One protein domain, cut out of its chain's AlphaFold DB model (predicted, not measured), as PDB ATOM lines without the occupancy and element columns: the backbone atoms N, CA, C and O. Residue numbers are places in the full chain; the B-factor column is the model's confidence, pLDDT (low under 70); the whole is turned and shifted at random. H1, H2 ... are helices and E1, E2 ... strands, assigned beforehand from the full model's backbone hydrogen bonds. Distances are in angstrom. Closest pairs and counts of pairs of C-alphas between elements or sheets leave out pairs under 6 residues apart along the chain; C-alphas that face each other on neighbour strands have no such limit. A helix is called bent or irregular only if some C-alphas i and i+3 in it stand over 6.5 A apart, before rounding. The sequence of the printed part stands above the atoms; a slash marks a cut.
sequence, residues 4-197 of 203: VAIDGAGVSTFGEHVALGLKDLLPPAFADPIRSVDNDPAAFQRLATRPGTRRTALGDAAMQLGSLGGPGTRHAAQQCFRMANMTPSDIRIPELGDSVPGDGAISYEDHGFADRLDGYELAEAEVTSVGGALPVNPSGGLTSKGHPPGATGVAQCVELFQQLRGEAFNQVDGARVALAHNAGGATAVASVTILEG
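Overview. This is residues 4 to 197 of the 203 residues of an uncharacterized protein of Mycobacterium sp. YC-RL4 (UniProt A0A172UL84). A sheet of four strands is sandwiched between two helices, H5 on one face and H9 on the other, both running along the strands; to one side of this slab, away from E1 and H9, H4, H6 and H7 form a small cluster of helices. H2 runs past one end of the slab, with H1 beside the part of H2 near its first residues, where the C-alphas of His 17 and Leu 25 are 7.8 A apart, and H3 beyond its other end. The printed part has 194 residues, with nine named helices and four named strands in the order E1 H1 H2 H3 H4 H5 E2 H6 H7 H8 H9 E3 E4. The sheet's order is E1, E4, E3, E2 and it is mixed; the class is mixed, helices and strands. The whole is compact, with a radius of gyration of the C-alphas of 16.8 A and spans of 50 by 44 by 32 A.

Along the chain. E1, residues 4 to 10, begins at C-alpha 4 at (33.768, 18.715, 97.509) and is 20.0 A long. H1 is residues 14 to 17. H2, residues 22 to 36, is the longest helix by residues, 21.6 A; it is neither bent nor irregular, but only just, with C-alphas 24 and 27 6.5 A apart. H3 is residues 41 to 48, 10.4 A, and H4 residues 57 to 65, 12.1 A. H5, residues 71 to 84, is 19.8 A long, from C-alpha 71 at (18.679, 4.736, 106.620). E2 is residues 93 to 95, H6 residues 103 to 110, H7 residues 119 to 124 and H8 residues 141 to 145. H9, residues 152 to 165, is 20.1 A long. E3, residues 177 to 184, is 23.6 A long; E4, residues 189 to 196, is 23.8 A long and ends at C-alpha 196 at (30.719, 22.055, 92.780).

Arrangement. E1 and E2 are the edge strands. E1 and E4 are antiparallel, with N 9 and O 190 2.8 A apart, within hydrogen-bond range. E3 and E4 form a hairpin, with N 180 and O 193 at 2.8 A. E3 and E2 are parallel, with N 95 and O 179 at 2.8 A; with H6, H7, H8 and H9 between them they make a strand-helix-strand unit, two parallel neighbour strands joined through helices. The sheet and the helices on its opposite faces make three layers. H5 lies over E1 and E4 at a height over the sheet of 6.9 A; the closest C-alphas of H5 and E1 are those of Gly 72 and Ala 9, 5.1 A. H9 lies over E3 at a height over the sheet of 8.4 A; its closest C-alpha to E3 is that of Gly 153, 5.8 A from that of Asn 182. H6 is the hub, touching three helices. It touches H7 at a steep tilt of 51 degrees, opposite ways, closest at the C-alphas of Ala 105 and Gly 119, 4.4 A. It touches H4 at a steep tilt of 66 degrees, closest at the C-alphas of Ala 105 and Ala 62, 7.0 A. It only just touches residues 73 to 77 of H5, with 3 pairs of C-alphas within 8 A, closest at Asp 110 and Arg 74, 5.1 A. H2, with residues 32 to 36 alone, only just touches H5, with 3 pairs of C-alphas within 8 A, about perpendicular at 87 degrees; the closest C-alphas are those of Ser 36 and Pro 71, 7.0 A. H1 touches no helix. H3 and H4 are close but not clearly touching, as are H8 and H9, each pair with 1 pair of C-alphas within 8 A. Every O i to N i+4 pair is within hydrogen-bond range in H3, H4, H5, H6, H8 and H9; in H2 it is 8 of 11, in H7 1 of 2, and H1 is too short for one.

Size, cuts and confidence. The C-alphas farthest apart are those of Ala 19 and Pro 51, 51.3 A. The printed part has no cut. The links H7 to H8, residues 125 to 140, and H9 to E3 are long. The mean pLDDT of the printed part is 72.5, and residues 8 to 70, 98 to 104 and 185 to 188 are under 70.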
ATOM      1  N   VAL A   4      33.974  20.163  97.593       77.69
ATOM      2  CA  VAL A   4      33.768  18.715  97.509       77.69
ATOM      3  C   VAL A   4      33.403  18.239  98.906       77.69
ATOM      4  O   VAL A   4      34.170  18.455  99.845       77.69
ATOM      5  N   ALA A   5      32.244  17.606  99.035       76.88
ATOM      6  CA  ALA A   5      31.826  16.918 100.248       76.88
ATOM      7  C   ALA A   5      31.623  15.444  99.907       76.88
ATOM      8  O   ALA A   5      31.028  15.124  98.881       76.88
ATOM      9  N   ILE A   6      32.155  14.555 100.739       79.00
ATOM     10  CA  ILE A   6      31.978  13.111 100.604       79.00
ATOM     11  C   ILE A   6      31.661  12.592 101.992       79.00
ATOM     12  O   ILE A   6      32.451  12.810 102.911       79.00
ATOM     13  N   ASP A   7      30.534  11.908 102.124       83.25
ATOM     14  CA  ASP A   7      30.201  11.173 103.334       83.25
ATOM     15  C   ASP A   7      29.740   9.760 102.994       83.25
ATOM     16  O   ASP A   7      29.030   9.540 102.011       83.25
ATOM     17  N   GLY A   8      30.181   8.805 103.811       65.00
ATOM     18  CA  GLY A   8      29.825   7.403 103.694       65.00
ATOM     19  C   GLY A   8      29.206   6.903 104.989       65.00
ATOM     20  O   GLY A   8      29.855   6.925 106.033       65.00
ATOM     21  N   ALA A   9      27.982   6.394 104.914       62.97
ATOM     22  CA  ALA A   9      27.300   5.760 106.027       62.97
ATOM     23  C   ALA A   9      27.283   4.246 105.818       62.97
ATOM     24  O   ALA A   9      26.678   3.742 104.873       62.97
ATOM     25  N   GLY A  10      27.946   3.519 106.711       50.16
ATOM     26  CA  GLY A  10      27.761   2.083 106.876       50.16
ATOM     27  C   GLY A  10      27.090   1.782 108.207       50.16
ATOM     28  O   GLY A  10      27.050   2.631 109.095       50.16
ATOM     29  N   VAL A  11      26.651   0.540 108.395       50.91
ATOM     30  CA  VAL A  11      26.209   0.020 109.707       50.91
ATOM     31  C   VAL A  11      27.302   0.037 110.803       50.91
ATOM     32  O   VAL A  11      27.055  -0.358 111.937       50.91
ATOM     33  N   SER A  12      28.514   0.508 110.483       40.44
ATOM     34  CA  SER A  12      29.638   0.748 111.398       40.44
ATOM     35  C   SER A  12      30.531   1.878 110.863       40.44
ATOM     36  O   SER A  12      30.626   2.058 109.647       40.44
ATOM     37  N   THR A  13      31.257   2.587 111.732       41.81
ATOM     38  CA  THR A  13      32.243   3.603 111.305       41.81
ATOM     39  C   THR A  13      33.433   2.962 110.560       41.81
ATOM     40  O   THR A  13      33.786   1.810 110.815       41.81
ATOM     41  N   PHE A  14      34.077   3.686 109.629       40.09
ATOM     42  CA  PHE A  14      35.121   3.138 108.731       40.09
ATOM     43  C   PHE A  14      36.302   2.468 109.469       40.09
ATOM     44  O   PHE A  14      36.834   1.466 108.998       40.09
ATOM     45  N   GLY A  15      36.691   2.983 110.643       37.62
ATOM     46  CA  GLY A  15      37.776   2.419 111.459       37.62
ATOM     47  C   GLY A  15      37.393   1.156 112.242       37.62
ATOM     48  O   GLY A  15      38.237   0.287 112.447       37.62
ATOM     49  N   GLU A  16      36.128   1.019 112.641       43.53
ATOM     50  CA  GLU A  16      35.618  -0.164 113.352       43.53
ATOM     51  C   GLU A  16      35.321  -1.314 112.384       43.53
ATOM     52  O   GLU A  16      35.534  -2.478 112.715       43.53
ATOM     53  N   HIS A  17      34.911  -0.993 111.154       41.59
ATOM     54  CA  HIS A  17      34.552  -1.971 110.124       41.59
ATOM     55  C   HIS A  17      35.692  -2.946 109.781       41.59
ATOM     56  O   HIS A  17      35.448  -4.129 109.567       41.59
ATOM     57  N   VAL A  18      36.946  -2.472 109.772       37.91
ATOM     58  CA  VAL A  18      38.141  -3.294 109.487       37.91
ATOM     59  C   VAL A  18      38.473  -4.250 110.643       37.91
ATOM     60  O   VAL A  18      39.086  -5.294 110.427       37.91
ATOM     61  N   ALA A  19      38.063  -3.913 111.869       41.59
ATOM     62  CA  ALA A  19      38.286  -4.733 113.059       41.59
ATOM     63  C   ALA A  19      37.189  -5.795 113.280       41.59
ATOM     64  O   ALA A  19      37.377  -6.708 114.086       41.59
ATOM     65  N   LEU A  20      36.057  -5.687 112.579       46.09
ATOM     66  CA  LEU A  20      34.898  -6.567 112.716       46.09
ATOM     67  C   LEU A  20      34.940  -7.699 111.677       46.09
ATOM     68  O   LEU A  20      35.212  -7.484 110.498       46.09
ATOM     69  N   GLY A  21      34.663  -8.934 112.107       36.56
ATOM     70  CA  GLY A  21      34.555 -10.078 111.200       36.56
ATOM     71  C   GLY A  21      33.182 -10.150 110.522       36.56
ATOM     72  O   GLY A  21      32.209  -9.576 111.003       36.56
ATOM     73  N   LEU A  22      33.059 -10.938 109.443       36.12
ATOM     74  CA  LEU A  22      31.790 -11.133 108.712       36.12
ATOM     75  C   LEU A  22      30.612 -11.508 109.638       36.12
ATOM     76  O   LEU A  22      29.497 -11.036 109.447       36.12
ATOM     77  N   LYS A  23      30.875 -12.313 110.676       43.03
ATOM     78  CA  LYS A  23      29.897 -12.719 111.700       43.03
ATOM     79  C   LYS A  23      29.352 -11.554 112.545       43.03
ATOM     80  O   LYS A  23      28.229 -11.646 113.023       43.03
ATOM     81  N   ASP A  24      30.141 -10.497 112.725       46.72
ATOM     82  CA  ASP A  24      29.822  -9.344 113.572       46.72
ATOM     83  C   ASP A  24      29.167  -8.222 112.744       46.72
ATOM     84  O   ASP A  24      28.391  -7.429 113.267       46.72
ATOM     85  N   LEU A  25      29.420  -8.208 111.429       46.12
ATOM     86  CA  LEU A  25      28.802  -7.297 110.460       46.12
ATOM     87  C   LEU A  25      27.434  -7.781 109.965       46.12
ATOM     88  O   LEU A  25      26.574  -6.963 109.651       46.12
ATOM     89  N   LEU A  26      27.217  -9.098 109.912       46.62
ATOM     90  CA  LEU A  26      25.968  -9.716 109.456       46.62
ATOM     91  C   LEU A  26      24.732  -9.217 110.238       46.62
ATOM     92  O   LEU A  26      23.793  -8.739 109.607       46.62
ATOM     93  N   PRO A  27      24.688  -9.263 111.582       51.44
ATOM     94  CA  PRO A  27      23.496  -8.850 112.317       51.44
ATOM     95  C   PRO A  27      23.057  -7.400 112.046       51.44
ATOM     96  O   PRO A  27      21.896  -7.229 111.686       51.44
ATOM     97  N   PRO A  28      23.912  -6.361 112.142       46.00
ATOM     98  CA  PRO A  28      23.480  -4.991 111.865       46.00
ATOM     99  C   PRO A  28      23.230  -4.731 110.369       46.00
ATOM    100  O   PRO A  28      22.262  -4.051 110.037       46.00
ATOM    101  N   ALA A  29      24.005  -5.342 109.458       40.94
ATOM    102  CA  ALA A  29      23.813  -5.201 108.007       40.94
ATOM    103  C   ALA A  29      22.449  -5.698 107.505       40.94
ATOM    104  O   ALA A  29      22.009  -5.265 106.447       40.94
ATOM    105  N   PHE A  30      21.784  -6.592 108.244       41.94
ATOM    106  CA  PHE A  30      20.446  -7.084 107.904       41.94
ATOM    107  C   PHE A  30      19.361  -6.588 108.873       41.94
ATOM    108  O   PHE A  30      18.236  -6.349 108.441       41.94
ATOM    109  N   ALA A  31      19.660  -6.381 110.160       49.00
ATOM    110  CA  ALA A  31      18.660  -5.974 111.150       49.00
ATOM    111  C   ALA A  31      18.196  -4.518 110.994       49.00
ATOM    112  O   ALA A  31      17.006  -4.253 111.169       49.00
ATOM    113  N   ASP A  32      19.096  -3.588 110.662       44.00
ATOM    114  CA  ASP A  32      18.737  -2.174 110.504       44.00
ATOM    115  C   ASP A  32      17.929  -1.918 109.225       44.00
ATOM    116  O   ASP A  32      16.898  -1.239 109.312       44.00
ATOM    117  N   PRO A  33      18.274  -2.519 108.065       42.12
ATOM    118  CA  PRO A  33      17.382  -2.534 106.914       42.12
ATOM    119  C   PRO A  33      16.029  -3.152 107.264       42.12
ATOM    120  O   PRO A  33      15.027  -2.471 107.116       42.12
ATOM    121  N   ILE A  34      15.974  -4.357 107.857       41.69
ATOM    122  CA  ILE A  34      14.707  -5.040 108.205       41.69
ATOM    123  C   ILE A  34      13.802  -4.200 109.124       41.69
ATOM    124  O   ILE A  34      12.583  -4.228 108.971       41.69
ATOM    125  N   ARG A  35      14.369  -3.450 110.077       40.53
ATOM    126  CA  ARG A  35      13.606  -2.573 110.987       40.53
ATOM    127  C   ARG A  35      13.179  -1.251 110.358       40.53
ATOM    128  O   ARG A  35      12.248  -0.628 110.859       40.53
ATOM    129  N   SER A  36      13.886  -0.810 109.323       44.59
ATOM    130  CA  SER A  36      13.584   0.415 108.580       44.59
ATOM    131  C   SER A  36      12.786   0.171 107.305       44.59
ATOM    132  O   SER A  36      12.313   1.145 106.718       44.59
ATOM    133  N   VAL A  37      12.584  -1.099 106.923       42.09
ATOM    134  CA  VAL A  37      11.509  -1.497 106.018       42.09
ATOM    135  C   VAL A  37      10.217  -0.995 106.634       42.09
ATOM    136  O   VAL A  37       9.811  -1.435 107.717       42.09
ATOM    137  N   ASP A  38       9.596  -0.047 105.942       47.12
ATOM    138  CA  ASP A  38       8.317   0.516 106.331       47.12
ATOM    139  C   ASP A  38       7.243  -0.559 106.118       47.12
ATOM    140  O   ASP A  38       6.645  -0.704 105.056       47.12
ATOM    141  N   ASN A  39       7.074  -1.401 107.137       43.94
ATOM    142  CA  ASN A  39       6.068  -2.454 107.168       43.94
ATOM    143  C   ASN A  39       4.709  -1.914 107.643       43.94
ATOM    144  O   ASN A  39       3.841  -2.724 107.966       43.94
ATOM    145  N   ASP A  40       4.520  -0.585 107.745       47.62
ATOM    146  CA  ASP A  40       3.250   0.011 108.166       47.62
ATOM    147  C   ASP A  40       2.156  -0.282 107.119       47.62
ATOM    148  O   ASP A  40       2.134   0.327 106.040       47.62
ATOM    149  N   PRO A  41       1.181  -1.159 107.426       48.66
ATOM    150  CA  PRO A  41       0.085  -1.451 106.511       48.66
ATOM    151  C   PRO A  41      -0.762  -0.201 106.227       48.66
ATOM    152  O   PRO A  41      -1.406  -0.119 105.183       48.66
ATOM    153  N   ALA A  42      -0.755   0.792 107.125       46.59
ATOM    154  CA  ALA A  42      -1.475   2.045 106.946       46.59
ATOM    155  C   ALA A  42      -0.763   3.014 105.993       46.59
ATOM    156  O   ALA A  42      -1.442   3.835 105.375       46.59
ATOM    157  N   ALA A  43       0.563   2.943 105.838       50.53
ATOM    158  CA  ALA A  43       1.279   3.655 104.777       50.53
ATOM    159  C   ALA A  43       0.901   3.068 103.407       50.53
ATOM    160  O   ALA A  43       0.483   3.801 102.508       50.53
ATOM    161  N   PHE A  44       0.876   1.731 103.312       45.25
ATOM    162  CA  PHE A  44       0.381   1.006 102.140       45.25
ATOM    163  C   PHE A  44      -1.067   1.363 101.784       45.25
ATOM    164  O   PHE A  44      -1.397   1.636 100.629       45.25
ATOM    165  N   GLN A  45      -1.946   1.394 102.786       45.00
ATOM    166  CA  GLN A  45      -3.366   1.667 102.593       45.00
ATOM    167  C   GLN A  45      -3.647   3.140 102.261       45.00
ATOM    168  O   GLN A  45      -4.545   3.419 101.467       45.00
ATOM    169  N   ARG A  46      -2.865   4.086 102.805       52.94
ATOM    170  CA  ARG A  46      -2.943   5.516 102.454       52.94
ATOM    171  C   ARG A  46      -2.547   5.774 101.002       52.94
ATOM    172  O   ARG A  46      -3.208   6.570 100.342       52.94
ATOM    173  N   LEU A  47      -1.545   5.066 100.479       48.09
ATOM    174  CA  LEU A  47      -1.142   5.206  99.077       48.09
ATOM    175  C   LEU A  47      -2.138   4.549  98.106       48.09
ATOM    176  O   LEU A  47      -2.493   5.140  97.087       48.09
ATOM    177  N   ALA A  48      -2.675   3.378  98.468       48.94
ATOM    178  CA  ALA A  48      -3.687   2.664  97.682       48.94
ATOM    179  C   ALA A  48      -5.047   3.388  97.592       48.94
ATOM    180  O   ALA A  48      -5.888   3.016  96.774       48.94
ATOM    181  N   THR A  49      -5.286   4.389  98.447       50.25
ATOM    182  CA  THR A  49      -6.553   5.138  98.535       50.25
ATOM    183  C   THR A  49      -6.426   6.614  98.141       50.25
ATOM    184  O   THR A  49      -7.428   7.333  98.166       50.25
ATOM    185  N   ARG A  50      -5.229   7.078  97.743       48.56
ATOM    186  CA  ARG A  50      -5.006   8.457  97.284       48.56
ATOM    187  C   ARG A  50      -5.752   8.713  95.954       48.56
ATOM    188  O   ARG A  50      -5.663   7.916  95.023       48.56
ATOM    189  N   PRO A  51      -6.522   9.807  95.823       38.88
ATOM    190  CA  PRO A  51      -7.147  10.157  94.551       38.88
ATOM    191  C   PRO A  51      -6.071  10.601  93.552       38.88
ATOM    192  O   PRO A  51      -5.431  11.622  93.769       38.88
ATOM    193  N   GLY A  52      -5.884   9.856  92.460       44.09
ATOM    194  CA  GLY A  52      -4.920  10.200  91.404       44.09
ATOM    195  C   GLY A  52      -3.779   9.201  91.222       44.09
ATOM    196  O   GLY A  52      -3.239   9.143  90.120       44.09
ATOM    197  N   THR A  53      -3.504   8.340  92.213       45.19
ATOM    198  CA  THR A  53      -2.644   7.159  92.042       45.19
ATOM    199  C   THR A  53      -3.348   6.185  91.098       45.19
ATOM    200  O   THR A  53      -4.122   5.311  91.497       45.19
ATOM    201  N   ARG A  54      -3.133   6.346  89.788       42.47
ATOM    202  CA  ARG A  54      -3.394   5.248  88.857       42.47
ATOM    203  C   ARG A  54      -2.448   4.128  89.276       42.47
ATOM    204  O   ARG A  54      -1.279   4.393  89.517       42.47
ATOM    205  N   ARG A  55      -2.942   2.891  89.366       45.53
ATOM    206  CA  ARG A  55      -2.087   1.698  89.448       45.53
ATOM    207  C   ARG A  55      -1.202   1.659  88.203       45.53
ATOM    208  O   ARG A  55      -1.587   1.083  87.185       45.53
ATOM    209  N   THR A  56      -0.077   2.358  88.234       50.22
ATOM    210  CA  THR A  56       0.971   2.217  87.238       50.22
ATOM    211  C   THR A  56       1.875   1.098  87.719       50.22
ATOM    212  O   THR A  56       2.128   0.944  88.914       50.22
ATOM    213  N   ALA A  57       2.343   0.267  86.788       51.09
ATOM    214  CA  ALA A  57       3.247  -0.833  87.119       51.09
ATOM    215  C   ALA A  57       4.507  -0.336  87.858       51.09
ATOM    216  O   ALA A  57       5.097  -1.080  88.635       51.09
ATOM    217  N   LEU A  58       4.884   0.932  87.643       44.06
ATOM    218  CA  LEU A  58       5.981   1.611  88.325       44.06
ATOM    219  C   LEU A  58       5.662   1.886  89.803       44.06
ATOM    220  O   LEU A  58       6.472   1.552  90.663       44.06
ATOM    221  N   GLY A  59       4.470   2.418  90.098       46.28
ATOM    222  CA  GLY A  59       3.994   2.612  91.468       46.28
ATOM    223  C   GLY A  59       3.870   1.289  92.228       46.28
ATOM    224  O   GLY A  59       4.368   1.175  93.343       46.28
ATOM    225  N   ASP A  60       3.307   0.248  91.606       49.28
ATOM    226  CA  ASP A  60       3.184  -1.078  92.232       49.28
ATOM    227  C   ASP A  60       4.561  -1.736  92.494       49.28
ATOM    228  O   ASP A  60       4.750  -2.391  93.521       49.28
ATOM    229  N   ALA A  61       5.547  -1.533  91.610       48.22
ATOM    230  CA  ALA A  61       6.915  -2.026  91.797       48.22
ATOM    231  C   ALA A  61       7.678  -1.253  92.884       48.22
ATOM    232  O   ALA A  61       8.324  -1.877  93.724       48.22
ATOM    233  N   ALA A  62       7.567   0.081  92.920       46.44
ATOM    234  CA  ALA A  62       8.129   0.907  93.993       46.44
ATOM    235  C   ALA A  62       7.530   0.529  95.358       46.44
ATOM    236  O   ALA A  62       8.248   0.422  96.348       46.44
ATOM    237  N   MET A  63       6.233   0.208  95.388       45.59
ATOM    238  CA  MET A  63       5.528  -0.267  96.579       45.59
ATOM    239  C   MET A  63       6.011  -1.636  97.063       45.59
ATOM    240  O   MET A  63       6.129  -1.850  98.265       45.59
ATOM    241  N   GLN A  64       6.333  -2.565  96.161       41.12
ATOM    242  CA  GLN A  64       6.918  -3.857  96.546       41.12
ATOM    243  C   GLN A  64       8.404  -3.757  96.926       41.12
ATOM    244  O   GLN A  64       8.892  -4.584  97.696       41.12
ATOM    245  N   LEU A  65       9.113  -2.748  96.410       45.09
ATOM    246  CA  LEU A  65      10.546  -2.523  96.621       45.09
ATOM    247  C   LEU A  65      10.865  -1.474  97.695       45.09
ATOM    248  O   LEU A  65      12.041  -1.278  97.994       45.09
ATOM    249  N   GLY A  66       9.859  -0.869  98.345       40.09
ATOM    250  CA  GLY A  66      10.000   0.131  99.423       40.09
ATOM    251  C   GLY A  66      10.869  -0.303 100.620       40.09
ATOM    252  O   GLY A  66      11.191   0.497 101.492       40.09
ATOM    253  N   SER A  67      11.304  -1.563 100.629       38.59
ATOM    254  CA  SER A  67      12.311  -2.150 101.513       38.59
ATOM    255  C   SER A  67      13.771  -1.774 101.189       38.59
ATOM    256  O   SER A  67      14.647  -2.132 101.977       38.59
ATOM    257  N   LEU A  68      14.075  -1.125 100.058       44.44
ATOM    258  CA  LEU A  68      15.464  -0.856  99.639       44.44
ATOM    259  C   LEU A  68      15.956   0.565  99.970       44.44
ATOM    260  O   LEU A  68      17.158   0.814  99.923       44.44
ATOM    261  N   GLY A  69      15.071   1.473 100.397       53.91
ATOM    262  CA  GLY A  69      15.422   2.833 100.833       53.91
ATOM    263  C   GLY A  69      16.098   2.865 102.198       53.91
ATOM    264  O   GLY A  69      15.446   2.836 103.249       53.91
ATOM    265  N   GLY A  70      17.426   2.902 102.198       68.81
ATOM    266  CA  GLY A  70      18.231   2.674 103.391       68.81
ATOM    267  C   GLY A  70      18.345   3.900 104.311       68.81
ATOM    268  O   GLY A  70      18.664   4.998 103.846       68.81
ATOM    269  N   PRO A  71      18.231   3.736 105.646       72.06
ATOM    270  CA  PRO A  71      18.679   4.736 106.620       72.06
ATOM    271  C   PRO A  71      20.112   5.216 106.372       72.06
ATOM    272  O   PRO A  71      20.408   6.377 106.635       72.06
ATOM    273  N   GLY A  72      20.976   4.345 105.832       78.19
ATOM    274  CA  GLY A  72      22.342   4.680 105.431       78.19
ATOM    275  C   GLY A  72      22.390   5.767 104.359       78.19
ATOM    276  O   GLY A  72      23.076   6.766 104.546       78.19
ATOM    277  N   THR A  73      21.606   5.639 103.285       84.88
ATOM    278  CA  THR A  73      21.525   6.665 102.231       84.88
ATOM    279  C   THR A  73      21.039   7.993 102.795       84.88
ATOM    280  O   THR A  73      21.701   9.009 102.599       84.88
ATOM    281  N   ARG A  74      19.937   7.989 103.558       86.75
ATOM    282  CA  ARG A  74      19.408   9.218 104.174       86.75
ATOM    283  C   ARG A  74      20.421   9.866 105.106       86.75
ATOM    284  O   ARG A  74      20.583  11.083 105.081       86.75
ATOM    285  N   HIS A  75      21.110   9.064 105.915       85.81
ATOM    286  CA  HIS A  75      22.144   9.563 106.809       85.81
ATOM    287  C   HIS A  75      23.285  10.204 106.018       85.81
ATOM    288  O   HIS A  75      23.574  11.376 106.249       85.81
ATOM    289  N   ALA A  76      23.866   9.481 105.054       87.62
ATOM    290  CA  ALA A  76      24.968   9.968 104.228       87.62
ATOM    291  C   ALA A  76      24.589  11.238 103.453       87.62
ATOM    292  O   ALA A  76      25.339  12.212 103.443       87.62
ATOM    293  N   ALA A  77      23.388  11.275 102.866       91.06
ATOM    294  CA  ALA A  77      22.875  12.449 102.171       91.06
ATOM    295  C   ALA A  77      22.764  13.649 103.121       91.06
ATOM    296  O   ALA A  77      23.316  14.712 102.840       91.06
ATOM    297  N   GLN A  78      22.129  13.477 104.287       91.81
ATOM    298  CA  GLN A  78      22.004  14.535 105.296       91.81
ATOM    299  C   GLN A  78      23.365  15.029 105.801       91.81
ATOM    300  O   GLN A  78      23.545  16.233 105.986       91.81
ATOM    301  N   GLN A  79      24.332  14.138 106.037       91.56
ATOM    302  CA  GLN A  79      25.694  14.536 106.402       91.56
ATOM    303  C   GLN A  79      26.338  15.359 105.286       91.56
ATOM    304  O   GLN A  79      26.829  16.455 105.547       91.56
ATOM    305  N   CYS A  80      26.287  14.861 104.051       92.75
ATOM    306  CA  CYS A  80      26.931  15.483 102.902       92.75
ATOM    307  C   CYS A  80      26.346  16.874 102.607       92.75
ATOM    308  O   CYS A  80      27.099  17.839 102.464       92.75
ATOM    309  N   PHE A  81      25.017  17.023 102.650       94.56
ATOM    310  CA  PHE A  81      24.337  18.318 102.546       94.56
ATOM    311  C   PHE A  81      24.781  19.297 103.638       94.56
ATOM    312  O   PHE A  81      25.112  20.447 103.343       94.56
ATOM    313  N   ARG A  82      24.877  18.841 104.896       93.94
ATOM    314  CA  ARG A  82      25.374  19.677 106.000       93.94
ATOM    315  C   ARG A  82      26.836  20.076 105.817       93.94
ATOM    316  O   ARG A  82      27.168  21.232 106.058       93.94
ATOM    317  N   MET A  83      27.695  19.156 105.379       92.38
ATOM    318  CA  MET A  83      29.114  19.425 105.109       92.38
ATOM    319  C   MET A  83      29.300  20.433 103.972       92.38
ATOM    320  O   MET A  83      30.182  21.286 104.048       92.38
ATOM    321  N   ALA A  84      28.466  20.345 102.936       91.56
ATOM    322  CA  ALA A  84      28.479  21.254 101.796       91.56
ATOM    323  C   ALA A  84      27.756  22.587 102.067       91.56
ATOM    324  O   ALA A  84      27.876  23.505 101.262       91.56
ATOM    325  N   ASN A  85      27.022  22.705 103.182       94.56
ATOM    326  CA  ASN A  85      26.090  23.803 103.449       94.56
ATOM    327  C   ASN A  85      25.097  24.012 102.286       94.56
ATOM    328  O   ASN A  85      24.886  25.129 101.815       94.56
ATOM    329  N   MET A  86      24.527  22.904 101.812       95.31
ATOM    330  CA  MET A  86      23.594  22.838 100.689       95.31
ATOM    331  C   MET A  86      22.338  22.062 101.082       95.31
ATOM    332  O   MET A  86      22.285  21.369 102.098       95.31
ATOM    333  N   THR A  87      21.325  22.174 100.243       95.88
ATOM    334  CA  THR A  87      20.032  21.503 100.331       95.88
ATOM    335  C   THR A  87      19.791  20.675  99.066       95.88
ATOM    336  O   THR A  87      20.456  20.902  98.051       95.88
ATOM    337  N   PRO A  88      18.818  19.745  99.065       94.50
ATOM    338  CA  PRO A  88      18.462  19.002  97.855       94.50
ATOM    339  C   PRO A  88      18.128  19.911  96.663       94.50
ATOM    340  O   PRO A  88      18.496  19.599  95.534       94.50
ATOM    341  N   SER A  89      17.520  21.079  96.904       94.00
ATOM    342  CA  SER A  89      17.195  22.058  95.856       94.00
ATOM    343  C   SER A  89      18.406  22.713  95.185       94.00
ATOM    344  O   SER A  89      18.260  23.268  94.097       94.00
ATOM    345  N   ASP A  90      19.591  22.648  95.796       94.44
ATOM    346  CA  ASP A  90      20.815  23.174  95.189       94.44
ATOM    347  C   ASP A  90      21.384  22.220  94.126       94.44
ATOM    348  O   ASP A  90      22.129  22.648  93.243       94.44
ATOM    349  N   ILE A  91      21.024  20.930  94.174       94.69
ATOM    350  CA  ILE A  91      21.530  19.914  93.249       94.69
ATOM    351  C   ILE A  91      20.884  20.082  91.874       94.69
ATOM    352  O   ILE A  91      19.665  20.154  91.728       94.69
ATOM    353  N   ARG A  92      21.718  20.107  90.830       93.06
ATOM    354  CA  ARG A  92      21.268  20.220  89.434       93.06
ATOM    355  C   ARG A  92      21.437  18.929  88.647       93.06
ATOM    356  O   ARG A  92      20.746  18.752  87.652       93.06
ATOM    357  N   ILE A  93      22.367  18.070  89.067       92.44
ATOM    358  CA  ILE A  93      22.692  16.821  88.370       92.44
ATOM    359  C   ILE A  93      22.954  15.708  89.390       92.44
ATOM    360  O   ILE A  93      24.081  15.572  89.879       92.44
ATOM    361  N   PRO A  94      21.927  14.933  89.749       93.75
ATOM    362  CA  PRO A  94      22.096  13.704  90.508       93.75
ATOM    363  C   PRO A  94      22.464  12.502  89.610       93.75
ATOM    364  O   PRO A  94      21.780  12.198  88.634       93.75
ATOM    365  N   GLU A  95      23.522  11.780  89.976       92.12
ATOM    366  CA  GLU A  95      23.861  10.425  89.521       92.12
ATOM    367  C   GLU A  95      23.585   9.448  90.675       92.12
ATOM    368  O   GLU A  95      24.363   9.365  91.626       92.12
ATOM    369  N   LEU A  96      22.469   8.726  90.618       88.69
ATOM    370  CA  LEU A  96      21.964   7.848  91.675       88.69
ATOM    371  C   LEU A  96      22.106   6.373  91.289       88.69
ATOM    372  O   LEU A  96      22.093   6.026  90.106       88.69
ATOM    373  N   GLY A  97      22.220   5.499  92.292       78.06
ATOM    374  CA  GLY A  97      22.210   4.055  92.076       78.06
ATOM    375  C   GLY A  97      20.831   3.565  91.623       78.06
ATOM    376  O   GLY A  97      19.893   3.568  92.408       78.06
ATOM    377  N   ASP A  98      20.723   3.130  90.368       68.88
ATOM    378  CA  ASP A  98      19.496   2.630  89.729       68.88
ATOM    379  C   ASP A  98      19.662   1.190  89.212       68.88
ATOM    380  O   ASP A  98      19.157   0.833  88.150       68.88
ATOM    381  N   SER A  99      20.403   0.340  89.932       63.25
ATOM    382  CA  SER A  99      20.631  -1.056  89.521       63.25
ATOM    383  C   SER A  99      19.334  -1.869  89.412       63.25
ATOM    384  O   SER A  99      19.306  -2.872  88.693       63.25
ATOM    385  N   VAL A 100      18.264  -1.427  90.081       61.12
ATOM    386  CA  VAL A 100      16.896  -1.919  89.912       61.12
ATOM    387  C   VAL A 100      15.977  -0.747  89.527       61.12
ATOM    388  O   VAL A 100      16.079   0.320  90.128       61.12
ATOM    389  N   PRO A 101      15.018  -0.912  88.591       53.31
ATOM    390  CA  PRO A 101      14.144   0.181  88.140       53.31
ATOM    391  C   PRO A 101      13.365   0.919  89.247       53.31
ATOM    392  O   PRO A 101      13.044   2.092  89.084       53.31
ATOM    393  N   GLY A 102      13.055   0.251  90.367       59.03
ATOM    394  CA  GLY A 102      12.388   0.871  91.522       59.03
ATOM    395  C   GLY A 102      13.310   1.715  92.413       59.03
ATOM    396  O   GLY A 102      12.823   2.593  93.125       59.03
ATOM    397  N   ASP A 103      14.629   1.504  92.343       64.19
ATOM    398  CA  ASP A 103      15.603   2.181  93.209       64.19
ATOM    399  C   ASP A 103      15.702   3.677  92.898       64.19
ATOM    400  O   ASP A 103      16.011   4.469  93.788       64.19
ATOM    401  N   GLY A 104      15.384   4.081  91.663       67.56
ATOM    402  CA  GLY A 104      15.355   5.486  91.260       67.56
ATOM    403  C   GLY A 104      14.354   6.299  92.082       67.56
ATOM    404  O   GLY A 104      14.743   7.280  92.709       67.56
ATOM    405  N   ALA A 105      13.094   5.853  92.149       73.19
ATOM    406  CA  ALA A 105      12.034   6.552  92.879       73.19
ATOM    407  C   ALA A 105      12.360   6.685  94.374       73.19
ATOM    408  O   ALA A 105      12.299   7.776  94.931       73.19
ATOM    409  N   ILE A 106      12.799   5.590  94.996       78.44
ATOM    410  CA  ILE A 106      13.186   5.564  96.411       78.44
ATOM    411  C   ILE A 106      14.402   6.464  96.665       78.44
ATOM    412  O   ILE A 106      14.450   7.196  97.654       78.44
ATOM    413  N   SER A 107      15.379   6.459  95.755       82.31
ATOM    414  CA  SER A 107      16.553   7.324  95.869       82.31
ATOM    415  C   SER A 107      16.186   8.803  95.764       82.31
ATOM    416  O   SER A 107      16.837   9.617  96.417       82.31
ATOM    417  N   TYR A 108      15.146   9.178  95.011       87.38
ATOM    418  CA  TYR A 108      14.667  10.564  94.993       87.38
ATOM    419  C   TYR A 108      14.190  11.007  96.374       87.38
ATOM    420  O   TYR A 108      14.522  12.099  96.830       87.38
ATOM    421  N   GLU A 109      13.470  10.132  97.062       87.81
ATOM    422  CA  GLU A 109      12.924  10.386  98.394       87.81
ATOM    423  C   GLU A 109      14.028  10.428  99.455       87.81
ATOM    424  O   GLU A 109      14.084  11.348 100.271       87.81
ATOM    425  N   ASP A 110      14.960   9.471  99.417       87.38
ATOM    426  CA  ASP A 110      16.044   9.381 100.398       87.38
ATOM    427  C   ASP A 110      17.011  10.577 100.335       87.38
ATOM    428  O   ASP A 110      17.623  10.935 101.346       87.38
ATOM    429  N   HIS A 111      17.126  11.220  99.171       90.62
ATOM    430  CA  HIS A 111      17.912  12.442  98.988       90.62
ATOM    431  C   HIS A 111      17.082  13.725  99.144       90.62
ATOM    432  O   HIS A 111      17.652  14.813  99.095       90.62
ATOM    433  N   GLY A 112      15.767  13.619  99.366       91.06
ATOM    434  CA  GLY A 112      14.874  14.762  99.571       91.06
ATOM    435  C   GLY A 112      14.505  15.528  98.298       91.06
ATOM    436  O   GLY A 112      14.172  16.707  98.381       91.06
ATOM    437  N   PHE A 113      14.584  14.890  97.126       91.44
ATOM    438  CA  PHE A 113      14.077  15.444  95.862       91.44
ATOM    439  C   PHE A 113      12.560  15.283  95.717       91.44
ATOM    440  O   PHE A 113      11.932  16.053  94.995       91.44
ATOM    441  N   ALA A 114      11.984  14.301  96.410       88.38
ATOM    442  CA  ALA A 114      10.550  14.067  96.514       88.38
ATOM    443  C   ALA A 114      10.164  13.764  97.966       88.38
ATOM    444  O   ALA A 114      10.995  13.313  98.761       88.38
ATOM    445  N   ASP A 115       8.893  13.986  98.295       85.62
ATOM    446  CA  ASP A 115       8.310  13.488  99.538       85.62
ATOM    447  C   ASP A 115       8.214  11.956  99.510       85.62
ATOM    448  O   ASP A 115       8.175  11.331  98.447       85.62
ATOM    449  N   ARG A 116       8.188  11.328 100.693       79.31
ATOM    450  CA  ARG A 116       8.140   9.860 100.791       79.31
ATOM    451  C   ARG A 116       6.915   9.308 100.070       79.31
ATOM    452  O   ARG A 116       5.801   9.769 100.316       79.31
ATOM    453  N   LEU A 117       7.139   8.254  99.293       78.62
ATOM    454  CA  LEU A 117       6.185   7.588  98.407       78.62
ATOM    455  C   LEU A 117       5.699   8.419  97.211       78.62
ATOM    456  O   LEU A 117       4.854   7.926  96.468       78.62
ATOM    457  N   ASP A 118       6.232   9.623  96.992       79.19
ATOM    458  CA  ASP A 118       5.877  10.491  95.864       79.19
ATOM    459  C   ASP A 118       7.021  10.548  94.816       79.19
ATOM    460  O   ASP A 118       6.924  11.242  93.804       79.19
ATOM    461  N   GLY A 119       8.106   9.773  94.989       78.62
ATOM    462  CA  GLY A 119       9.252   9.767  94.068       78.62
ATOM    463  C   GLY A 119       8.906   9.325  92.642       78.62
ATOM    464  O   GLY A 119       9.456   9.844  91.670       78.62
ATOM    465  N   TYR A 120       7.952   8.408  92.488       77.12
ATOM    466  CA  TYR A 120       7.497   7.940  91.174       77.12
ATOM    467  C   TYR A 120       6.858   9.063  90.332       77.12
ATOM    468  O   TYR A 120       6.960   9.032  89.104       77.12
ATOM    469  N   GLU A 121       6.259  10.077  90.969       81.00
ATOM    470  CA  GLU A 121       5.600  11.193  90.280       81.00
ATOM    471  C   GLU A 121       6.605  12.038  89.494       81.00
ATOM    472  O   GLU A 121       6.292  12.518  88.405       81.00
ATOM    473  N   LEU A 122       7.843  12.158  89.990       81.06
ATOM    474  CA  LEU A 122       8.912  12.852  89.272       81.06
ATOM    475  C   LEU A 122       9.270  12.150  87.957       81.06
ATOM    476  O   LEU A 122       9.568  12.816  86.965       81.06
ATOM    477  N   ALA A 123       9.231  10.817  87.941       78.00
ATOM    478  CA  ALA A 123       9.468  10.042  86.730       78.00
ATOM    479  C   ALA A 123       8.272  10.129  85.764       78.00
ATOM    480  O   ALA A 123       8.472  10.363  84.575       78.00
ATOM    481  N   GLU A 124       7.035   9.999  86.262       79.12
ATOM    482  CA  GLU A 124       5.825  10.097  85.426       79.12
ATOM    483  C   GLU A 124       5.644  11.483  84.791       79.12
ATOM    484  O   GLU A 124       5.176  11.584  83.658       79.12
ATOM    485  N   ALA A 125       6.036  12.546  85.497       80.69
ATOM    486  CA  ALA A 125       5.992  13.918  85.001       80.69
ATOM    487  C   ALA A 125       7.222  14.310  84.155       80.69
ATOM    488  O   ALA A 125       7.377  15.486  83.828       80.69
ATOM    489  N   GLU A 126       8.107  13.357  83.830       80.94
ATOM    490  CA  GLU A 126       9.353  13.571  83.076       80.94
ATOM    491  C   GLU A 126      10.290  14.629  83.700       80.94
ATOM    492  O   GLU A 126      11.156  15.196  83.031       80.94
ATOM    493  N   VAL A 127      10.163  14.881  85.007       86.38
ATOM    494  CA  VAL A 127      11.007  15.837  85.742       86.38
ATOM    495  C   VAL A 127      12.459  15.366  85.764       86.38
ATOM    496  O   VAL A 127      13.372  16.195  85.710       86.38
ATOM    497  N   THR A 128      12.658  14.047  85.818       85.50
ATOM    498  CA  THR A 128      13.969  13.393  85.899       85.50
ATOM    499  C   THR A 128      14.614  13.089  84.550       85.50
ATOM    500  O   THR A 128      15.771  12.666  84.511       85.50
ATOM    501  N   SER A 129      13.913  13.342  83.442       81.44
ATOM    502  CA  SER A 129      14.434  13.162  82.085       81.44
ATOM    503  C   SER A 129      15.575  14.133  81.769       81.44
ATOM    504  O   SER A 129      15.670  15.229  82.328       81.44
ATOM    505  N   VAL A 130      16.424  13.776  80.801       71.38
ATOM    506  CA  VAL A 130      17.391  14.724  80.223       71.38
ATOM    507  C   VAL A 130      16.612  15.865  79.555       71.38
ATOM    508  O   VAL A 130      15.887  15.638  78.591       71.38
ATOM    509  N   GLY A 131      16.730  17.081  80.101       76.06
ATOM    510  CA  GLY A 131      15.940  18.263  79.712       76.06
ATOM    511  C   GLY A 131      14.781  18.607  80.661       76.06
ATOM    512  O   GLY A 131      14.194  19.682  80.537       76.06
ATOM    513  N   GLY A 132      14.479  17.734  81.626       83.69
ATOM    514  CA  GLY A 132      13.562  18.003  82.730       83.69
ATOM    515  C   GLY A 132      14.143  18.975  83.763       83.69
ATOM    516  O   GLY A 132      15.277  19.449  83.651       83.69
ATOM    517  N   ALA A 133      13.363  19.295  84.798       87.38
ATOM    518  CA  ALA A 133      13.776  20.272  85.810       87.38
ATOM    519  C   ALA A 133      14.898  19.763  86.744       87.38
ATOM    520  O   ALA A 133      15.652  20.586  87.287       87.38
ATOM    521  N   LEU A 134      15.021  18.437  86.900       89.38
ATOM    522  CA  LEU A 134      16.058  17.761  87.684       89.38
ATOM    523  C   LEU A 134      16.576  16.520  86.928       89.38
ATOM    524  O   LEU A 134      16.209  15.406  87.284       89.38
ATOM    525  N   PRO A 135      17.417  16.677  85.890       91.12
ATOM    526  CA  PRO A 135      17.898  15.546  85.097       91.12
ATOM    527  C   PRO A 135      18.693  14.548  85.948       91.12
ATOM    528  O   PRO A 135      19.785  14.869  86.421       91.12
ATOM    529  N   VAL A 136      18.161  13.339  86.129       90.50
ATOM    530  CA  VAL A 136      18.816  12.256  86.877       90.50
ATOM    531  C   VAL A 136      19.530  11.331  85.905       90.50
ATOM    532  O   VAL A 136      18.990  10.986  84.857       90.50
ATOM    533  N   ASN A 137      20.722  10.871  86.287       91.44
ATOM    534  CA  ASN A 137      21.491   9.880  85.538       91.44
ATOM    535  C   ASN A 137      21.667  10.257  84.053       91.44
ATOM    536  O   ASN A 137      21.432   9.410  83.184       91.44
ATOM    537  N   PRO A 138      22.087  11.497  83.708       88.94
ATOM    538  CA  PRO A 138      22.242  11.917  82.308       88.94
ATOM    539  C   PRO A 138      23.219  11.030  81.525       88.94
ATOM    540  O   PRO A 138      23.151  10.935  80.301       88.94
ATOM    541  N   SER A 139      24.089  10.311  82.222       88.19
ATOM    542  CA  SER A 139      24.979   9.310  81.649       88.19
ATOM    543  C   SER A 139      24.319   7.999  81.195       88.19
ATOM    544  O   SER A 139      25.007   7.120  80.672       88.19
ATOM    545  N   GLY A 140      23.019   7.830  81.450       82.69
ATOM    546  CA  GLY A 140      22.266   6.592  81.243       82.69
ATOM    547  C   GLY A 140      22.207   5.663  82.463       82.69
ATOM    548  O   GLY A 140      21.642   4.573  82.356       82.69
ATOM    549  N   GLY A 141      22.787   6.062  83.602       84.00
ATOM    550  CA  GLY A 141      22.728   5.307  84.859       84.00
ATOM    551  C   GLY A 141      23.400   3.934  84.788       84.00
ATOM    552  O   GLY A 141      24.033   3.567  83.794       84.00
ATOM    553  N   LEU A 142      23.265   3.146  85.848       82.12
ATOM    554  CA  LEU A 142      23.733   1.760  85.909       82.12
ATOM    555  C   LEU A 142      22.941   0.881  84.931       82.12
ATOM    556  O   LEU A 142      23.496  -0.080  84.395       82.12
ATOM    557  N   THR A 143      21.683   1.250  84.662       75.38
ATOM    558  CA  THR A 143      20.781   0.542  83.749       75.38
ATOM    559  C   THR A 143      21.315   0.496  82.317       75.38
ATOM    560  O   THR A 143      21.337  -0.572  81.709       75.38
ATOM    561  N   SER A 144      21.772   1.629  81.766       80.75
ATOM    562  CA  SER A 144      22.254   1.683  80.377       80.75
ATOM    563  C   SER A 144      23.775   1.634  80.260       80.75
ATOM    564  O   SER A 144      24.293   1.024  79.324       80.75
ATOM    565  N   LYS A 145      24.508   2.281  81.173       80.50
ATOM    566  CA  LYS A 145      25.981   2.351  81.134       80.50
ATOM    567  C   LYS A 145      26.638   1.074  81.664       80.50
ATOM    568  O   LYS A 145      27.798   0.800  81.356       80.50
ATOM    569  N   GLY A 146      25.893   0.295  82.448       73.00
ATOM    570  CA  GLY A 146      26.350  -0.915  83.119       73.00
ATOM    571  C   GLY A 146      26.853  -0.666  84.543       73.00
ATOM    572  O   GLY A 146      27.202   0.451  84.925       73.00
ATOM    573  N   HIS A 147      26.912  -1.744  85.332       82.69
ATOM    574  CA  HIS A 147      27.241  -1.705  86.762       82.69
ATOM    575  C   HIS A 147      28.418  -2.630  87.135       82.69
ATOM    576  O   HIS A 147      28.222  -3.677  87.752       82.69
ATOM    577  N   PRO A 148      29.668  -2.283  86.775       83.06
ATOM    578  CA  PRO A 148      30.850  -2.907  87.366       83.06
ATOM    579  C   PRO A 148      30.985  -2.445  88.835       83.06
ATOM    580  O   PRO A 148      31.276  -1.262  89.060       83.06
ATOM    581  N   PRO A 149      30.803  -3.319  89.850       74.94
ATOM    582  CA  PRO A 149      30.604  -2.878  91.237       74.94
ATOM    583  C   PRO A 149      31.736  -2.002  91.790       74.94
ATOM    584  O   PRO A 149      31.481  -0.967  92.396       74.94
ATOM    585  N   GLY A 150      32.995  -2.350  91.508       79.25
ATOM    586  CA  GLY A 150      34.155  -1.582  91.977       79.25
ATOM    587  C   GLY A 150      34.422  -0.273  91.222       79.25
ATOM    588  O   GLY A 150      35.158   0.572  91.720       79.25
ATOM    589  N   ALA A 151      33.846  -0.088  90.031       85.88
ATOM    590  CA  ALA A 151      34.111   1.078  89.183       85.88
ATOM    591  C   ALA A 151      32.936   2.066  89.116       85.88
ATOM    592  O   ALA A 151      33.125   3.196  88.674       85.88
ATOM    593  N   THR A 152      31.744   1.676  89.579       88.38
ATOM    594  CA  THR A 152      30.522   2.488  89.452       88.38
ATOM    595  C   THR A 152      30.656   3.854  90.125       88.38
ATOM    596  O   THR A 152      30.405   4.865  89.476       88.38
ATOM    597  N   GLY A 153      31.129   3.913  91.375       87.38
ATOM    598  CA  GLY A 153      31.278   5.189  92.090       87.38
ATOM    599  C   GLY A 153      32.253   6.146  91.402       87.38
ATOM    600  O   GLY A 153      31.994   7.341  91.286       87.38
ATOM    601  N   VAL A 154      33.350   5.613  90.856       91.00
ATOM    602  CA  VAL A 154      34.317   6.408  90.086       91.00
ATOM    603  C   VAL A 154      33.702   6.882  88.770       91.00
ATOM    604  O   VAL A 154      33.855   8.047  88.414       91.00
ATOM    605  N   ALA A 155      32.976   6.013  88.065       91.81
ATOM    606  CA  ALA A 155      32.313   6.356  86.810       91.81
ATOM    607  C   ALA A 155      31.248   7.452  86.989       91.81
ATOM    608  O   ALA A 155      31.146   8.332  86.136       91.81
ATOM    609  N   GLN A 156      30.502   7.438  88.099       93.62
ATOM    610  CA  GLN A 156      29.574   8.516  88.461       93.62
ATOM    611  C   GLN A 156      30.333   9.840  88.642       93.62
ATOM    612  O   GLN A 156      30.008  10.830  87.993       93.62
ATOM    613  N   CYS A 157      31.415   9.860  89.426       94.12
ATOM    614  CA  CYS A 157      32.228  11.067  89.602       94.12
ATOM    615  C   CYS A 157      32.850  11.584  88.290       94.12
ATOM    616  O   CYS A 157      32.945  12.796  88.102       94.12
ATOM    617  N   VAL A 158      33.260  10.694  87.379       94.75
ATOM    618  CA  VAL A 158      33.787  11.071  86.053       94.75
ATOM    619  C   VAL A 158      32.710  11.732  85.194       94.75
ATOM    620  O   VAL A 158      32.992  12.750  84.563       94.75
ATOM    621  N   GLU A 159      31.483  11.205  85.189       94.75
ATOM    622  CA  GLU A 159      30.358  11.865  84.518       94.75
ATOM    623  C   GLU A 159      30.145  13.271  85.079       94.75
ATOM    624  O   GLU A 159      30.159  14.247  84.332       94.75
ATOM    625  N   LEU A 160      29.986  13.387  86.400       95.25
ATOM    626  CA  LEU A 160      29.694  14.670  87.036       95.25
ATOM    627  C   LEU A 160      30.813  15.683  86.797       95.25
ATOM    628  O   LEU A 160      30.550  16.861  86.565       95.25
ATOM    629  N   PHE A 161      32.067  15.233  86.794       94.75
ATOM    630  CA  PHE A 161      33.198  16.079  86.441       94.75
ATOM    631  C   PHE A 161      33.086  16.631  85.012       94.75
ATOM    632  O   PHE A 161      33.299  17.828  84.815       94.75
ATOM    633  N   GLN A 162      32.720  15.799  84.031       94.38
ATOM    634  CA  GLN A 162      32.506  16.244  82.648       94.38
ATOM    635  C   GLN A 162      31.310  17.200  82.539       94.38
ATOM    636  O   GLN A 162      31.426  18.256  81.917       94.38
ATOM    637  N   GLN A 163      30.203  16.894  83.221       94.38
ATOM    638  CA  GLN A 163      29.010  17.744  83.260       94.38
ATOM    639  C   GLN A 163      29.320  19.140  83.814       94.38
ATOM    640  O   GLN A 163      28.958  20.151  83.214       94.38
ATOM    641  N   LEU A 164      30.054  19.214  84.929       94.44
ATOM    642  CA  LEU A 164      30.454  20.476  85.561       94.44
ATOM    643  C   LEU A 164      31.446  21.294  84.720       94.44
ATOM    644  O   LEU A 164      31.636  22.485  84.983       94.44
ATOM    645  N   ARG A 165      32.094  20.673  83.729       92.44
ATOM    646  CA  ARG A 165      33.004  21.330  82.783       92.44
ATOM    647  C   ARG A 165      32.340  21.741  81.473       92.44
ATOM    648  O   ARG A 165      32.951  22.500  80.728       92.44
ATOM    649  N   GLY A 166      31.113  21.294  81.210       93.00
ATOM    650  CA  GLY A 166      30.475  21.508  79.912       93.00
ATOM    651  C   GLY A 166      31.008  20.575  78.820       93.00
ATOM    652  O   GLY A 166      30.989  20.945  77.651       93.00
ATOM    653  N   GLU A 167      31.559  19.419  79.198       93.81
ATOM    654  CA  GLU A 167      32.236  18.471  78.301       93.81
ATOM    655  C   GLU A 167      31.496  17.122  78.209       93.81
ATOM    656  O   GLU A 167      31.997  16.189  77.583       93.81
ATOM    657  N   ALA A 168      30.323  16.985  78.839       90.81
ATOM    658  CA  ALA A 168      29.574  15.732  78.836       90.81
ATOM    659  C   ALA A 168      28.821  15.507  77.519       90.81
ATOM    660  O   ALA A 168      28.407  16.447  76.842       90.81
ATOM    661  N   PHE A 169      28.598  14.236  77.178       89.06
ATOM    662  CA  PHE A 169      27.858  13.865  75.970       89.06
ATOM    663  C   PHE A 169      26.386  14.300  76.051       89.06
ATOM    664  O   PHE A 169      25.888  14.981  75.158       89.06
ATOM    665  N   ASN A 170      25.712  13.963  77.156       89.31
ATOM    666  CA  ASN A 170      24.350  14.406  77.465       89.31
ATOM    667  C   ASN A 170      24.404  15.608  78.413       89.31
ATOM    668  O   ASN A 170      24.043  15.510  79.586       89.31
ATOM    669  N   GLN A 171      24.947  16.723  77.928       91.75
ATOM    670  CA  GLN A 171      25.210  17.898  78.751       91.75
ATOM    671  C   GLN A 171      23.925  18.490  79.354       91.75
ATOM    672  O   GLN A 171      22.968  18.785  78.640       91.75
ATOM    673  N   VAL A 172      23.941  18.726  80.667       91.00
ATOM    674  CA  VAL A 172      22.898  19.477  81.377       91.00
ATOM    675  C   VAL A 172      23.263  20.961  81.410       91.00
ATOM    676  O   VAL A 172      24.356  21.346  81.846       91.00
ATOM    677  N   ASP A 173      22.338  21.812  80.969       88.31
ATOM    678  CA  ASP A 173      22.536  23.258  80.932       88.31
ATOM    679  C   ASP A 173      22.632  23.865  82.337       88.31
ATOM    680  O   ASP A 173      21.856  23.563  83.244       88.31
ATOM    681  N   GLY A 174      23.604  24.761  82.527       84.69
ATOM    682  CA  GLY A 174      23.782  25.462  83.802       84.69
ATOM    683  C   GLY A 174      24.218  24.562  84.967       84.69
ATOM    684  O   GLY A 174      24.126  24.981  86.120       84.69
ATOM    685  N   ALA A 175      24.718  23.359  84.678       85.94
ATOM    686  CA  ALA A 175      25.353  22.448  85.623       85.94
ATOM    687  C   ALA A 175      26.356  23.166  86.548       85.94
ATOM    688  O   ALA A 175      27.357  23.731  86.087       85.94
ATOM    689  N   ARG A 176      26.097  23.168  87.862       91.25
ATOM    690  CA  ARG A 176      26.979  23.812  88.859       91.25
ATOM    691  C   ARG A 176      27.196  22.993  90.112       91.25
ATOM    692  O   ARG A 176      28.329  22.933  90.575       91.25
ATOM    693  N   VAL A 177      26.148  22.358  90.614       95.38
ATOM    694  CA  VAL A 177      26.217  21.470  91.769       95.38
ATOM    695  C   VAL A 177      25.713  20.106  91.332       95.38
ATOM    696  O   VAL A 177      24.611  19.982  90.790       95.38
ATOM    697  N   ALA A 178      26.544  19.097  91.533       95.56
ATOM    698  CA  ALA A 178      26.275  17.728  91.144       95.56
ATOM    699  C   ALA A 178      26.398  16.801  92.353       95.56
ATOM    700  O   ALA A 178      27.196  17.062  93.252       95.56
ATOM    701  N   LEU A 179      25.617  15.723  92.361       96.38
ATOM    702  CA  LEU A 179      25.586  14.745  93.444       96.38
ATOM    703  C   LEU A 179      25.747  13.342  92.867       96.38
ATOM    704  O   LEU A 179      25.009  12.974  91.964       96.38
ATOM    705  N   ALA A 180      26.680  12.553  93.389       94.94
ATOM    706  CA  ALA A 180      26.763  11.121  93.131       94.94
ATOM    707  C   ALA A 180      26.331  10.356  94.381       94.94
ATOM    708  O   ALA A 180      26.801  10.655  95.480       94.94
ATOM    709  N   HIS A 181      25.488   9.346  94.203       92.38
ATOM    710  CA  HIS A 181      25.120   8.391  95.238       92.38
ATOM    711  C   HIS A 181      25.481   6.979  94.798       92.38
ATOM    712  O   HIS A 181      25.119   6.524  93.712       92.38
ATOM    713  N   ASN A 182      26.203   6.289  95.671       87.19
ATOM    714  CA  ASN A 182      26.605   4.913  95.470       87.19
ATOM    715  C   ASN A 182      26.235   4.091  96.704       87.19
ATOM    716  O   ASN A 182      26.675   4.406  97.810       87.19
ATOM    717  N   ALA A 183      25.448   3.037  96.517       80.19
ATOM    718  CA  ALA A 183      25.098   2.096  97.572       80.19
ATOM    719  C   ALA A 183      25.746   0.730  97.309       80.19
ATOM    720  O   ALA A 183      25.809   0.265  96.170       80.19
ATOM    721  N   GLY A 184      26.226   0.092  98.375       72.81
ATOM    722  CA  GLY A 184      26.862  -1.220  98.343       72.81
ATOM    723  C   GLY A 184      26.121  -2.245  99.203       72.81
ATOM    724  O   GLY A 184      25.658  -1.948 100.308       72.81
ATOM    725  N   GLY A 185      26.042  -3.479  98.700       67.50
ATOM    726  CA  GLY A 185      25.269  -4.554  99.327       67.50
ATOM    727  C   GLY A 185      23.761  -4.277  99.294       67.50
ATOM    728  O   GLY A 185      23.290  -3.481  98.489       67.50
ATOM    729  N   ALA A 186      22.998  -4.908 100.188       64.69
ATOM    730  CA  ALA A 186      21.577  -4.607 100.397       64.69
ATOM    731  C   ALA A 186      21.407  -3.291 101.186       64.69
ATOM    732  O   ALA A 186      20.917  -3.304 102.309       64.69
ATOM    733  N   THR A 187      21.945  -2.194 100.635       65.19
ATOM    734  CA  THR A 187      22.014  -0.840 101.225       65.19
ATOM    735  C   THR A 187      22.674  -0.747 102.608       65.19
ATOM    736  O   THR A 187      22.504   0.233 103.332       65.19
ATOM    737  N   ALA A 188      23.511  -1.735 102.946       67.62
ATOM    738  CA  ALA A 188      24.282  -1.781 104.190       67.62
ATOM    739  C   ALA A 188      25.346  -0.674 104.281       67.62
ATOM    740  O   ALA A 188      25.742  -0.279 105.381       67.62
ATOM    741  N   VAL A 189      25.819  -0.195 103.126       75.19
ATOM    742  CA  VAL A 189      26.701   0.965 103.006       75.19
ATOM    743  C   VAL A 189      26.201   1.886 101.898       75.19
ATOM    744  O   VAL A 189      25.768   1.425 100.843       75.19
ATOM    745  N   ALA A 190      26.283   3.190 102.126       84.88
ATOM    746  CA  ALA A 190      25.984   4.223 101.147       84.88
ATOM    747  C   ALA A 190      27.059   5.309 101.195       84.88
ATOM    748  O   ALA A 190      27.581   5.620 102.260       84.88
ATOM    749  N   SER A 191      27.375   5.889 100.046       88.94
ATOM    750  CA  SER A 191      28.264   7.034  99.897       88.94
ATOM    751  C   SER A 191      27.575   8.100  99.061       88.94
ATOM    752  O   SER A 191      26.992   7.790  98.019       88.94
ATOM    753  N   VAL A 192      27.644   9.348  99.518       93.00
ATOM    754  CA  VAL A 192      27.129  10.521  98.815       93.00
ATOM    755  C   VAL A 192      28.265  11.516  98.627       93.00
ATOM    756  O   VAL A 192      28.931  11.916  99.580       93.00
ATOM    757  N   THR A 193      28.481  11.926  97.382       94.81
ATOM    758  CA  THR A 193      29.502  12.899  96.983       94.81
ATOM    759  C   THR A 193      28.826  14.103  96.343       94.81
ATOM    760  O   THR A 193      28.133  13.938  95.346       94.81
ATOM    761  N   ILE A 194      29.059  15.306  96.863       96.56
ATOM    762  CA  ILE A 194      28.661  16.567  96.227       96.56
ATOM    763  C   ILE A 194      29.896  17.224  95.609       96.56
ATOM    764  O   ILE A 194      30.923  17.386  96.272       96.56
ATOM    765  N   LEU A 195      29.784  17.612  94.339       94.62
ATOM    766  CA  LEU A 195      30.811  18.316  93.574       94.62
ATOM    767  C   LEU A 195      30.271  19.661  93.087       94.62
ATOM    768  O   LEU A 195      29.215  19.723  92.457       94.62
ATOM    769  N   GLU A 196      31.037  20.728  93.310       94.56
ATOM    770  CA  GLU A 196      30.719  22.055  92.780       94.56
ATOM    771  C   GLU A 196      31.721  22.506  91.704       94.56
ATOM    772  O   GLU A 196      32.950  22.545  91.902       94.56
ATOM    773  N   GLY A 197      31.177  22.884  90.546       88.44
ATOM    774  CA  GLY A 197      31.903  23.497  89.440       88.44
ATOM    775  C   GLY A 197      32.473  24.878  89.803       88.44
ATOM    776  O   GLY A 197      32.098  25.491  90.800       88.44
TER     777      GLY A 197